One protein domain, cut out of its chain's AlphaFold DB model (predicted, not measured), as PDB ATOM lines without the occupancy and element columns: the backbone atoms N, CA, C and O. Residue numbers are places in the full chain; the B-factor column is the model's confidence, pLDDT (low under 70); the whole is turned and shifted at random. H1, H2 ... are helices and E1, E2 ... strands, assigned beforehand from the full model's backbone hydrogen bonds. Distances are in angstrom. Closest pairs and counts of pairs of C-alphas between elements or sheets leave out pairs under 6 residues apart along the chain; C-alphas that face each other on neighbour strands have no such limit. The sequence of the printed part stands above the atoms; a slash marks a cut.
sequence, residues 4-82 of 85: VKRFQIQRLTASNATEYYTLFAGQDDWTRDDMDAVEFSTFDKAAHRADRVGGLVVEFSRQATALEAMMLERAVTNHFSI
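Overview. This is residues 4 to 82 of the 85 residues of an uncharacterized protein of Rhizobium sp. 24NR (UniProt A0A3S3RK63). A strongly twisted sheet of four antiparallel strands, in the order E3 E2 E1 E4, has H1 packed along one face; residues 73 to 82, mostly H2, stick out as an arm. The printed part has 79 residues, with named elements E1 E2 E3 H1 E4 H2 along the chain, class mixed. It is loose, radius of gyration of the C-alphas 15.3 A, spanning 53 by 24 by 22 A.

Arrangement. E1, residues 4 to 12, neighbours E4, residues 56 to 63 (N 6 to O 60, 2.9 A), and E2, residues 18 to 24 (N 11 to O 19, 2.9 A). E2 neighbours E3, residues 27 to 31 (N 20 to O 31, 2.7 A). E1, E2 and E3 form a meander, each strand the antiparallel neighbour of the one before. H1, residues 43 to 53, is on the sheet over E1, making two layers, at height 8.5 A, along E1 at 21 degrees on the local plane; their closest C-alphas, Phe 7 and Phe 43, are 6.2 A apart. H2, residues 66 to 80, is only just not on the sheet, with 4 pairs of C-alphas within 10 A. O i to N i+4 pairs are within hydrogen-bond range throughout H2 and in 6 of 7 in H1.

Along the chain. E1 runs 25.5 A from C-alpha 4 at (171.202, 169.486, 107.095); E4 is 22.7 A long, and H2, 21.8 A, ends at C-alpha 80, (173.896, 149.563, 103.296).

Size, cuts and confidence. The C-alphas farthest apart, Ser 15 and Ser 81, are 53.8 A apart. The printed part has no cut; the E3 to H1 link is long. Residues 74 to 82 have pLDDT under 70.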
ATOM      1  N   VAL A   4     172.468 169.927 106.518       90.50
ATOM      2  CA  VAL A   4     171.202 169.486 107.095       90.50
ATOM      3  C   VAL A   4     170.091 170.438 106.711       90.50
ATOM      4  O   VAL A   4     170.255 171.659 106.709       90.50
ATOM      5  N   LYS A   5     168.940 169.843 106.418       92.94
ATOM      6  CA  LYS A   5     167.684 170.553 106.244       92.94
ATOM      7  C   LYS A   5     167.078 170.850 107.618       92.94
ATOM      8  O   LYS A   5     166.995 169.967 108.483       92.94
ATOM      9  N   ARG A   6     166.679 172.100 107.813       95.62
ATOM     10  CA  ARG A   6     166.077 172.624 109.038       95.62
ATOM     11  C   ARG A   6     164.877 173.493 108.683       95.62
ATOM     12  O   ARG A   6     164.714 173.924 107.543       95.62
ATOM     13  N   PHE A   7     164.013 173.699 109.664       96.56
ATOM     14  CA  PHE A   7     162.807 174.503 109.529       96.56
ATOM     15  C   PHE A   7     162.801 175.575 110.607       96.56
ATOM     16  O   PHE A   7     163.231 175.320 111.725       96.56
ATOM     17  N   GLN A   8     162.288 176.748 110.282       96.62
ATOM     18  CA  GLN A   8     162.101 177.855 111.214       96.62
ATOM     19  C   GLN A   8     160.704 178.440 111.041       96.62
ATOM     20  O   GLN A   8     160.036 178.169 110.042       96.62
ATOM     21  N   ILE A   9     160.255 179.229 112.012       97.19
ATOM     22  CA  ILE A   9     158.948 179.888 111.957       97.19
ATOM     23  C   ILE A   9     159.179 181.382 111.791       97.19
ATOM     24  O   ILE A   9     159.963 181.975 112.528       97.19
ATOM     25  N   GLN A  10     158.490 181.974 110.824       96.81
ATOM     26  CA  GLN A  10     158.585 183.386 110.490       96.81
ATOM     27  C   GLN A  10     157.203 184.028 110.504       96.81
ATOM     28  O   GLN A  10     156.201 183.380 110.201       96.81
ATOM     29  N   ARG A  11     157.139 185.322 110.795       95.69
ATOM     30  CA  ARG A  11     155.935 186.127 110.581       95.69
ATOM     31  C   ARG A  11     156.291 187.459 109.945       95.69
ATOM     32  O   ARG A  11     157.404 187.955 110.102       95.69
ATOM     33  N   LEU A  12     155.317 188.046 109.260       94.81
ATOM     34  CA  LEU A  12     155.396 189.423 108.795       94.81
ATOM     35  C   LEU A  12     154.682 190.327 109.797       94.81
ATOM     36  O   LEU A  12     153.537 190.082 110.173       94.81
ATOM     37  N   THR A  13     155.370 191.374 110.231       91.94
ATOM     38  CA  THR A  13     154.793 192.425 111.075       91.94
ATOM     39  C   THR A  13     153.908 193.367 110.258       91.94
ATOM     40  O   THR A  13     153.965 193.390 109.028       91.94
ATOM     41  N   ALA A  14     153.135 194.220 110.938       90.38
ATOM     42  CA  ALA A  14     152.340 195.267 110.286       90.38
ATOM     43  C   ALA A  14     153.188 196.229 109.426       90.38
ATOM     44  O   ALA A  14     152.699 196.778 108.442       90.38
ATOM     45  N   SER A  15     154.472 196.392 109.761       91.94
ATOM     46  CA  SER A  15     155.442 197.190 109.001       91.94
ATOM     47  C   SER A  15     156.106 196.415 107.855       91.94
ATOM     48  O   SER A  15     157.096 196.880 107.295       91.94
ATOM     49  N   ASN A  16     155.602 195.221 107.531       89.38
ATOM     50  CA  ASN A  16     156.144 194.311 106.523       89.38
ATOM     51  C   ASN A  16     157.599 193.870 106.786       89.38
ATOM     52  O   ASN A  16     158.334 193.535 105.859       89.38
ATOM     53  N   ALA A  17     158.028 193.882 108.050       92.31
ATOM     54  CA  ALA A  17     159.313 193.328 108.464       92.31
ATOM     55  C   ALA A  17     159.149 191.864 108.883       92.31
ATOM     56  O   ALA A  17     158.190 191.540 109.588       92.31
ATOM     57  N   THR A  18     160.095 191.016 108.479       95.00
ATOM     58  CA  THR A  18     160.163 189.612 108.896       95.00
ATOM     59  C   THR A  18     160.703 189.503 110.315       95.00
ATOM     60  O   THR A  18     161.736 190.091 110.641       95.00
ATOM     61  N   GLU A  19     160.008 188.727 111.134       96.38
ATOM     62  CA  GLU A  19     160.462 188.288 112.448       96.38
ATOM     63  C   GLU A  19     160.517 186.765 112.488       96.38
ATOM     64  O   GLU A  19     159.687 186.083 111.882       96.38
ATOM     65  N   TYR A  20     161.480 186.247 113.233       96.56
ATOM     66  CA  TYR A  20     161.736 184.836 113.438       96.56
ATOM     67  C   TYR A  20     161.344 184.454 114.855       96.56
ATOM     68  O   TYR A  20     161.561 185.200 115.809       96.56
ATOM     69  N   TYR A  21     160.747 183.283 114.986       96.12
ATOM     70  CA  TYR A  21     160.328 182.755 116.270       96.12
ATOM     71  C   TYR A  21     161.532 182.343 117.125       96.12
ATOM     72  O   TYR A  21     162.399 181.592 116.664       96.12
ATOM     73  N   THR A  22     161.540 182.770 118.387       96.12
ATOM     74  CA  THR A  22     162.580 182.436 119.367       96.12
ATOM     75  C   THR A  22     161.985 181.884 120.658       96.12
ATOM     76  O   THR A  22     160.781 181.958 120.922       96.12
ATOM     77  N   LEU A  23     162.853 181.292 121.479       92.25
ATOM     78  CA  LEU A  23     162.534 180.869 122.837       92.25
ATOM     79  C   LEU A  23     163.526 181.515 123.796       92.25
ATOM     80  O   LEU A  23     164.650 181.035 123.946       92.25
ATOM     81  N   PHE A  24     163.101 182.573 124.480       85.75
ATOM     82  CA  PHE A  24     163.915 183.221 125.501       85.75
ATOM     83  C   PHE A  24     163.399 182.851 126.890       85.75
ATOM     84  O   PHE A  24     162.230 183.051 127.204       85.75
ATOM     85  N   ALA A  25     164.256 182.251 127.725       83.81
ATOM     86  CA  ALA A  25     163.886 181.770 129.065       83.81
ATOM     87  C   ALA A  25     162.620 180.873 129.094       83.81
ATOM     88  O   ALA A  25     161.861 180.871 130.062       83.81
ATOM     89  N   GLY A  26     162.383 180.109 128.019       82.88
ATOM     90  CA  GLY A  26     161.214 179.231 127.875       82.88
ATOM     91  C   GLY A  26     159.907 179.942 127.506       82.88
ATOM     92  O   GLY A  26     158.879 179.275 127.407       82.88
ATOM     93  N   GLN A  27     159.936 181.258 127.292       88.75
ATOM     94  CA  GLN A  27     158.806 182.038 126.795       88.75
ATOM     95  C   GLN A  27     158.858 182.172 125.275       88.75
ATOM     96  O   GLN A  27     159.931 182.193 124.671       88.75
ATOM     97  N   ASP A  28     157.670 182.245 124.682       93.62
ATOM     98  CA  ASP A  28     157.473 182.506 123.261       93.62
ATOM     99  C   ASP A  28     157.816 183.952 122.932       93.62
ATOM    100  O   ASP A  28     157.168 184.861 123.449       93.62
ATOM    101  N   ASP A  29     158.799 184.153 122.059       94.44
ATOM    102  CA  ASP A  29     159.252 185.483 121.667       94.44
ATOM    103  C   ASP A  29     159.583 185.547 120.163       94.44
ATOM    104  O   ASP A  29     159.450 184.557 119.432       94.44
ATOM    105  N   TRP A  30     159.927 186.741 119.677       94.75
ATOM    106  CA  TRP A  30     160.158 187.018 118.264       94.75
ATOM    107  C   TRP A  30     161.345 187.961 118.106       94.75
ATOM    108  O   TRP A  30     161.393 189.031 118.704       94.75
ATOM    109  N   THR A  31     162.280 187.589 117.241       94.25
ATOM    110  CA  THR A  31     163.471 188.384 116.931       94.25
ATOM    111  C   THR A  31     163.481 188.796 115.464       94.25
ATOM    112  O   THR A  31     162.785 188.220 114.632       94.25
ATOM    113  N   ARG A  32     164.318 189.769 115.113       93.06
ATOM    114  CA  ARG A  32     164.611 190.112 113.710       93.06
ATOM    115  C   ARG A  32     165.902 189.473 113.201       93.06
ATOM    116  O   ARG A  32     166.179 189.576 112.010       93.06
ATOM    117  N   ASP A  33     166.662 188.847 114.090       91.12
ATOM    118  CA  ASP A  33     167.907 188.158 113.770       91.12
ATOM    119  C   ASP A  33     167.644 186.673 113.491       91.12
ATOM    120  O   ASP A  33     167.138 185.957 114.350       91.12
ATOM    121  N   ASP A  34     167.946 186.195 112.285       88.56
ATOM    122  CA  ASP A  34     167.647 184.802 111.942       88.56
ATOM    123  C   ASP A  34     168.564 183.802 112.661       88.56
ATOM    124  O   ASP A  34     168.184 182.645 112.824       88.56
ATOM    125  N   MET A  35     169.731 184.231 113.157       88.56
ATOM    126  CA  MET A  35     170.662 183.329 113.837       88.56
ATOM    127  C   MET A  35     170.198 182.949 115.247       88.56
ATOM    128  O   MET A  35     170.580 181.890 115.745       88.56
ATOM    129  N   ASP A  36     169.352 183.772 115.871       91.19
ATOM    130  CA  ASP A  36     168.701 183.474 117.154       91.19
ATOM    131  C   ASP A  36     167.403 182.652 116.997       91.19
ATOM    132  O   ASP A  36     166.769 182.274 117.990       91.19
ATOM    133  N   ALA A  37     166.977 182.375 115.759       94.12
ATOM    134  CA  ALA A  37     165.742 181.653 115.484       94.12
ATOM    135  C   ALA A  37     165.800 180.198 115.970       94.12
ATOM    136  O   ALA A  37     166.802 179.492 115.843       94.12
ATOM    137  N   VAL A  38     164.672 179.700 116.482       94.62
ATOM    138  CA  VAL A  38     164.565 178.287 116.860       94.62
ATOM    139  C   VAL A  38     164.530 177.414 115.607       94.62
ATOM    140  O   VAL A  38     163.610 177.497 114.789       94.62
ATOM    141  N   GLU A  39     165.499 176.505 115.511       95.12
ATOM    142  CA  GLU A  39     165.565 175.511 114.448       95.12
ATOM    143  C   GLU A  39     164.815 174.224 114.809       95.12
ATOM    144  O   GLU A  39     165.063 173.569 115.824       95.12
ATOM    145  N   PHE A  40     163.952 173.784 113.903       94.44
ATOM    146  CA  PHE A  40     163.245 172.518 113.988       94.44
ATOM    147  C   PHE A  40     163.842 171.509 113.013       94.44
ATOM    148  O   PHE A  40     164.142 171.804 111.856       94.44
ATOM    149  N   SER A  41     163.969 170.264 113.468       92.00
ATOM    150  CA  SER A  41     164.524 169.184 112.646       92.00
ATOM    151  C   SER A  41     163.544 168.622 111.611       92.00
ATOM    152  O   SER A  41     163.963 167.904 110.710       92.00
ATOM    153  N   THR A  42     162.249 168.903 111.756       93.94
ATOM    154  CA  THR A  42     161.165 168.340 110.937       93.94
ATOM    155  C   THR A  42     160.068 169.373 110.726       93.94
ATOM    156  O   THR A  42     159.749 170.102 111.670       93.94
ATOM    157  N   PHE A  43     159.428 169.353 109.556       94.06
ATOM    158  CA  PHE A  43     158.310 170.241 109.239       94.06
ATOM    159  C   PHE A  43     157.162 170.119 110.247       94.06
ATOM    160  O   PHE A  43     156.686 171.131 110.734       94.06
ATOM    161  N   ASP A  44     156.771 168.898 110.621       95.44
ATOM    162  CA  ASP A  44     155.642 168.640 111.528       95.44
ATOM    163  C   ASP A  44     155.778 169.368 112.880       95.44
ATOM    164  O   ASP A  44     154.898 170.124 113.285       95.44
ATOM    165  N   LYS A  45     156.950 169.258 113.522       95.31
ATOM    166  CA  LYS A  45     157.260 169.988 114.764       95.31
ATOM    167  C   LYS A  45     157.177 171.505 114.595       95.31
ATOM    168  O   LYS A  45     156.664 172.188 115.481       95.31
ATOM    169  N   ALA A  46     157.694 172.022 113.481       95.88
ATOM    170  CA  ALA A  46     157.635 173.448 113.181       95.88
ATOM    171  C   ALA A  46     156.186 173.895 112.939       95.88
ATOM    172  O   ALA A  46     155.768 174.908 113.484       95.88
ATOM    173  N   ALA A  47     155.403 173.115 112.191       96.38
ATOM    174  CA  ALA A  47     154.011 173.402 111.860       96.38
ATOM    175  C   ALA A  47     153.123 173.398 113.106       96.38
ATOM    176  O   ALA A  47     152.392 174.356 113.334       96.38
ATOM    177  N   HIS A  48     153.263 172.392 113.972       95.75
ATOM    178  CA  HIS A  48     152.550 172.344 115.248       95.75
ATOM    179  C   HIS A  48     152.871 173.562 116.129       95.75
ATOM    180  O   HIS A  48     152.019 174.079 116.853       95.75
ATOM    181  N   ARG A  49     154.121 174.043 116.110       94.44
ATOM    182  CA  ARG A  49     154.480 175.250 116.858       94.44
ATOM    183  C   ARG A  49     153.949 176.516 116.189       94.44
ATOM    184  O   ARG A  49     153.432 177.364 116.909       94.44
ATOM    185  N   ALA A  50     154.024 176.610 114.865       95.31
ATOM    186  CA  ALA A  50     153.520 177.730 114.076       95.31
ATOM    187  C   ALA A  50     152.007 177.922 114.240       95.31
ATOM    188  O   ALA A  50     151.566 179.059 114.383       95.31
ATOM    189  N   ASP A  51     151.243 176.829 114.310       94.94
ATOM    190  CA  ASP A  51     149.802 176.839 114.591       94.94
ATOM    191  C   ASP A  51     149.490 177.498 115.946       94.94
ATOM    192  O   ASP A  51     148.617 178.355 116.055       94.94
ATOM    193  N   ARG A  52     150.297 177.192 116.972       93.06
ATOM    194  CA  ARG A  52     150.143 177.754 118.321       93.06
ATOM    195  C   ARG A  52     150.551 179.226 118.437       93.06
ATOM    196  O   ARG A  52     149.951 179.945 119.230       93.06
ATOM    197  N   VAL A  53     151.605 179.659 117.741       92.62
ATOM    198  CA  VAL A  53     152.177 181.017 117.907       92.62
ATOM    199  C   VAL A  53     151.758 182.006 116.818       92.62
ATOM    200  O   VAL A  53     152.008 183.199 116.966       92.62
ATOM    201  N   GLY A  54     151.126 181.534 115.740       89.38
ATOM    202  CA  GLY A  54     150.694 182.355 114.610       89.38
ATOM    203  C   GLY A  54     151.848 182.774 113.696       89.38
ATOM    204  O   GLY A  54     152.266 183.930 113.708       89.38
ATOM    205  N   GLY A  55     152.351 181.843 112.879       93.56
ATOM    206  CA  GLY A  55     153.422 182.099 111.908       93.56
ATOM    207  C   GLY A  55     153.438 181.128 110.726       93.56
ATOM    208  O   GLY A  55     152.563 180.278 110.579       93.56
ATOM    209  N   LEU A  56     154.456 181.255 109.878       96.19
ATOM    210  CA  LEU A  56     154.688 180.445 108.685       96.19
ATOM    211  C   LEU A  56     155.968 179.629 108.842       96.19
ATOM    212  O   LEU A  56     156.993 180.148 109.276       96.19
ATOM    213  N   VAL A  57     155.920 178.357 108.458       96.88
ATOM    214  CA  VAL A  57     157.101 177.488 108.462       96.88
ATOM    215  C   VAL A  57     157.903 177.704 107.186       96.88
ATOM    216  O   VAL A  57     157.365 177.590 106.086       96.88
ATOM    217  N   VAL A  58     159.200 177.953 107.336       95.88
ATOM    218  CA  VAL A  58     160.143 178.115 106.228       95.88
ATOM    219  C   VAL A  58     161.258 177.085 106.351       95.88
ATOM    220  O   VAL A  58     161.808 176.865 107.430       95.88
ATOM    221  N   GLU A  59     161.580 176.442 105.235       96.50
ATOM    222  CA  GLU A  59     162.685 175.494 105.123       96.50
ATOM    223  C   GLU A  59     163.983 176.224 104.768       96.50
ATOM    224  O   GLU A  59     163.996 177.109 103.914       96.50
ATOM    225  N   PHE A  60     165.089 175.812 105.381       92.69
ATOM    226  CA  PHE A  60     166.425 176.247 104.996       92.69
ATOM    227  C   PHE A  60     167.443 175.115 105.159       92.69
ATOM    228  O   PHE A  60     167.168 174.059 105.738       92.69
ATOM    229  N   SER A  61     168.633 175.319 104.602       92.94
ATOM    230  CA  SER A  61     169.748 174.381 104.715       92.94
ATOM    231  C   SER A  61     170.946 175.085 105.327       92.94
ATOM    232  O   SER A  61     171.335 176.152 104.861       92.94
ATOM    233  N   ARG A  62     171.563 174.460 106.329       91.56
ATOM    234  CA  ARG A  62     172.830 174.924 106.903       91.56
ATOM    235  C   ARG A  62     173.847 173.799 106.981       91.56
ATOM    236  O   ARG A  62     173.516 172.626 106.793       91.56
ATOM    237  N   GLN A  63     175.096 174.159 107.254       90.62
ATOM    238  CA  GLN A  63     176.126 173.165 107.528       90.62
ATOM    239  C   GLN A  63     175.723 172.322 108.738       90.62
ATOM    240  O   GLN A  63     175.236 172.842 109.747       90.62
ATOM    241  N   ALA A  64     175.909 171.011 108.611       87.00
ATOM    242  CA  ALA A  64     175.718 170.087 109.711       87.00
ATOM    243  C   ALA A  64     176.732 170.399 110.815       87.00
ATOM    244  O   ALA A  64     177.921 170.581 110.551       87.00
ATOM    245  N   THR A  65     176.271 170.411 112.062       87.25
ATOM    246  CA  THR A  65     177.171 170.310 113.211       87.25
ATOM    247  C   THR A  65     177.897 168.965 113.182       87.25
ATOM    248  O   THR A  65     177.449 168.013 112.538       87.25
ATOM    249  N   ALA A  66     179.005 168.855 113.918       85.31
ATOM    250  CA  ALA A  66     179.770 167.610 113.997       85.31
ATOM    251  C   ALA A  66     178.904 166.412 114.437       85.31
ATOM    252  O   ALA A  66     179.013 165.331 113.863       85.31
ATOM    253  N   LEU A  67     177.990 166.613 115.393       85.19
ATOM    254  CA  LEU A  67     177.075 165.568 115.860       85.19
ATOM    255  C   LEU A  67     176.068 165.150 114.778       85.19
ATOM    256  O   LEU A  67     175.841 163.961 114.567       85.19
ATOM    257  N   GLU A  68     175.474 166.119 114.078       85.81
ATOM    258  CA  GLU A  68     174.539 165.847 112.979       85.81
ATOM    259  C   GLU A  68     175.232 165.115 111.823       85.81
ATOM    260  O   GLU A  68     174.649 164.196 111.254       85.81
ATOM    261  N   ALA A  69     176.480 165.480 111.510       82.62
ATOM    262  CA  ALA A  69     177.289 164.799 110.505       82.62
ATOM    263  C   ALA A  69     177.543 163.330 110.888       82.62
ATOM    264  O   ALA A  69     177.247 162.443 110.090       82.62
ATOM    265  N   MET A  70     177.955 163.066 112.136       82.56
ATOM    266  CA  MET A  70     178.152 161.700 112.647       82.56
ATOM    267  C   MET A  70     176.864 160.862 112.602       82.56
ATOM    268  O   MET A  70     176.894 159.672 112.279       82.56
ATOM    269  N   MET A  71     175.711 161.462 112.914       81.94
ATOM    270  CA  MET A  71     174.416 160.780 112.808       81.94
ATOM    271  C   MET A  71     174.040 160.473 111.356       81.94
ATOM    272  O   MET A  71     173.499 159.398 111.090       81.94
ATOM    273  N   LEU A  72     174.351 161.377 110.422       72.69
ATOM    274  CA  LEU A  72     174.138 161.153 108.994       72.69
ATOM    275  C   LEU A  72     174.978 159.968 108.494       72.69
ATOM    276  O   LEU A  72     174.446 159.071 107.846       72.69
ATOM    277  N   GLU A  73     176.263 159.925 108.849       72.56
ATOM    278  CA  GLU A  73     177.179 158.839 108.474       72.56
ATOM    279  C   GLU A  73     176.720 157.483 109.027       72.56
ATOM    280  O   GLU A  73     176.751 156.467 108.325       72.56
ATOM    281  N   ARG A  74     176.204 157.461 110.262       67.62
ATOM    282  CA  ARG A  74     175.639 156.245 110.862       67.62
ATOM    283  C   ARG A  74     174.348 155.793 110.174       67.62
ATOM    284  O   ARG A  74     174.169 154.595 109.963       67.62
ATOM    285  N   ALA A  75     173.469 156.723 109.799       63.94
ATOM    286  CA  ALA A  75     172.245 156.404 109.061       63.94
ATOM    287  C   ALA A  75     172.554 155.816 107.674       63.94
ATOM    288  O   ALA A  75     171.949 154.820 107.279       63.94
ATOM    289  N   VAL A  76     173.542 156.383 106.975       61.00
ATOM    290  CA  VAL A  76     174.029 155.869 105.689       61.00
ATOM    291  C   VAL A  76     174.599 154.456 105.854       61.00
ATOM    292  O   VAL A  76     174.226 153.553 105.112       61.00
ATOM    293  N   THR A  77     175.431 154.227 106.873       61.56
ATOM    294  CA  THR A  77     176.064 152.917 107.122       61.56
ATOM    295  C   THR A  77     175.039 151.815 107.435       61.56
ATOM    296  O   THR A  77     175.146 150.699 106.922       61.56
ATOM    297  N   ASN A  78     173.999 152.126 108.216       60.53
ATOM    298  CA  ASN A  78     172.924 151.173 108.509       60.53
ATOM    299  C   ASN A  78     172.069 150.835 107.276       60.53
ATOM    300  O   ASN A  78     171.579 149.714 107.179       60.53
ATOM    301  N   HIS A  79     171.894 151.763 106.327       52.81
ATOM    302  CA  HIS A  79     171.105 151.505 105.119       52.81
ATOM    303  C   HIS A  79     171.795 150.518 104.162       52.81
ATOM    304  O   HIS A  79     171.126 149.704 103.532       52.81
ATOM    305  N   PHE A  80     173.131 150.514 104.112       54.66
ATOM    306  CA  PHE A  80     173.896 149.563 103.296       54.66
ATOM    307  C   PHE A  80     174.039 148.165 103.915       54.66
ATOM    308  O   PHE A  80     174.428 147.238 103.214       54.66
ATOM    309  N   SER A  81     173.704 147.983 105.196       51.72
ATOM    310  CA  SER A  81     173.813 146.676 105.863       51.72
ATOM    311  C   SER A  81     172.571 145.787 105.697       51.72
ATOM    312  O   SER A  81     172.652 144.599 105.967       51.72
ATOM    313  N   ILE A  82     171.438 146.329 105.232       51.78
ATOM    314  CA  ILE A  82     170.175 145.575 105.056       51.78
ATOM    315  C   ILE A  82     170.072 144.947 103.649       51.78
ATOM    316  O   ILE A  82     169.239 144.085 103.406       51.78
TER     317      ILE A  82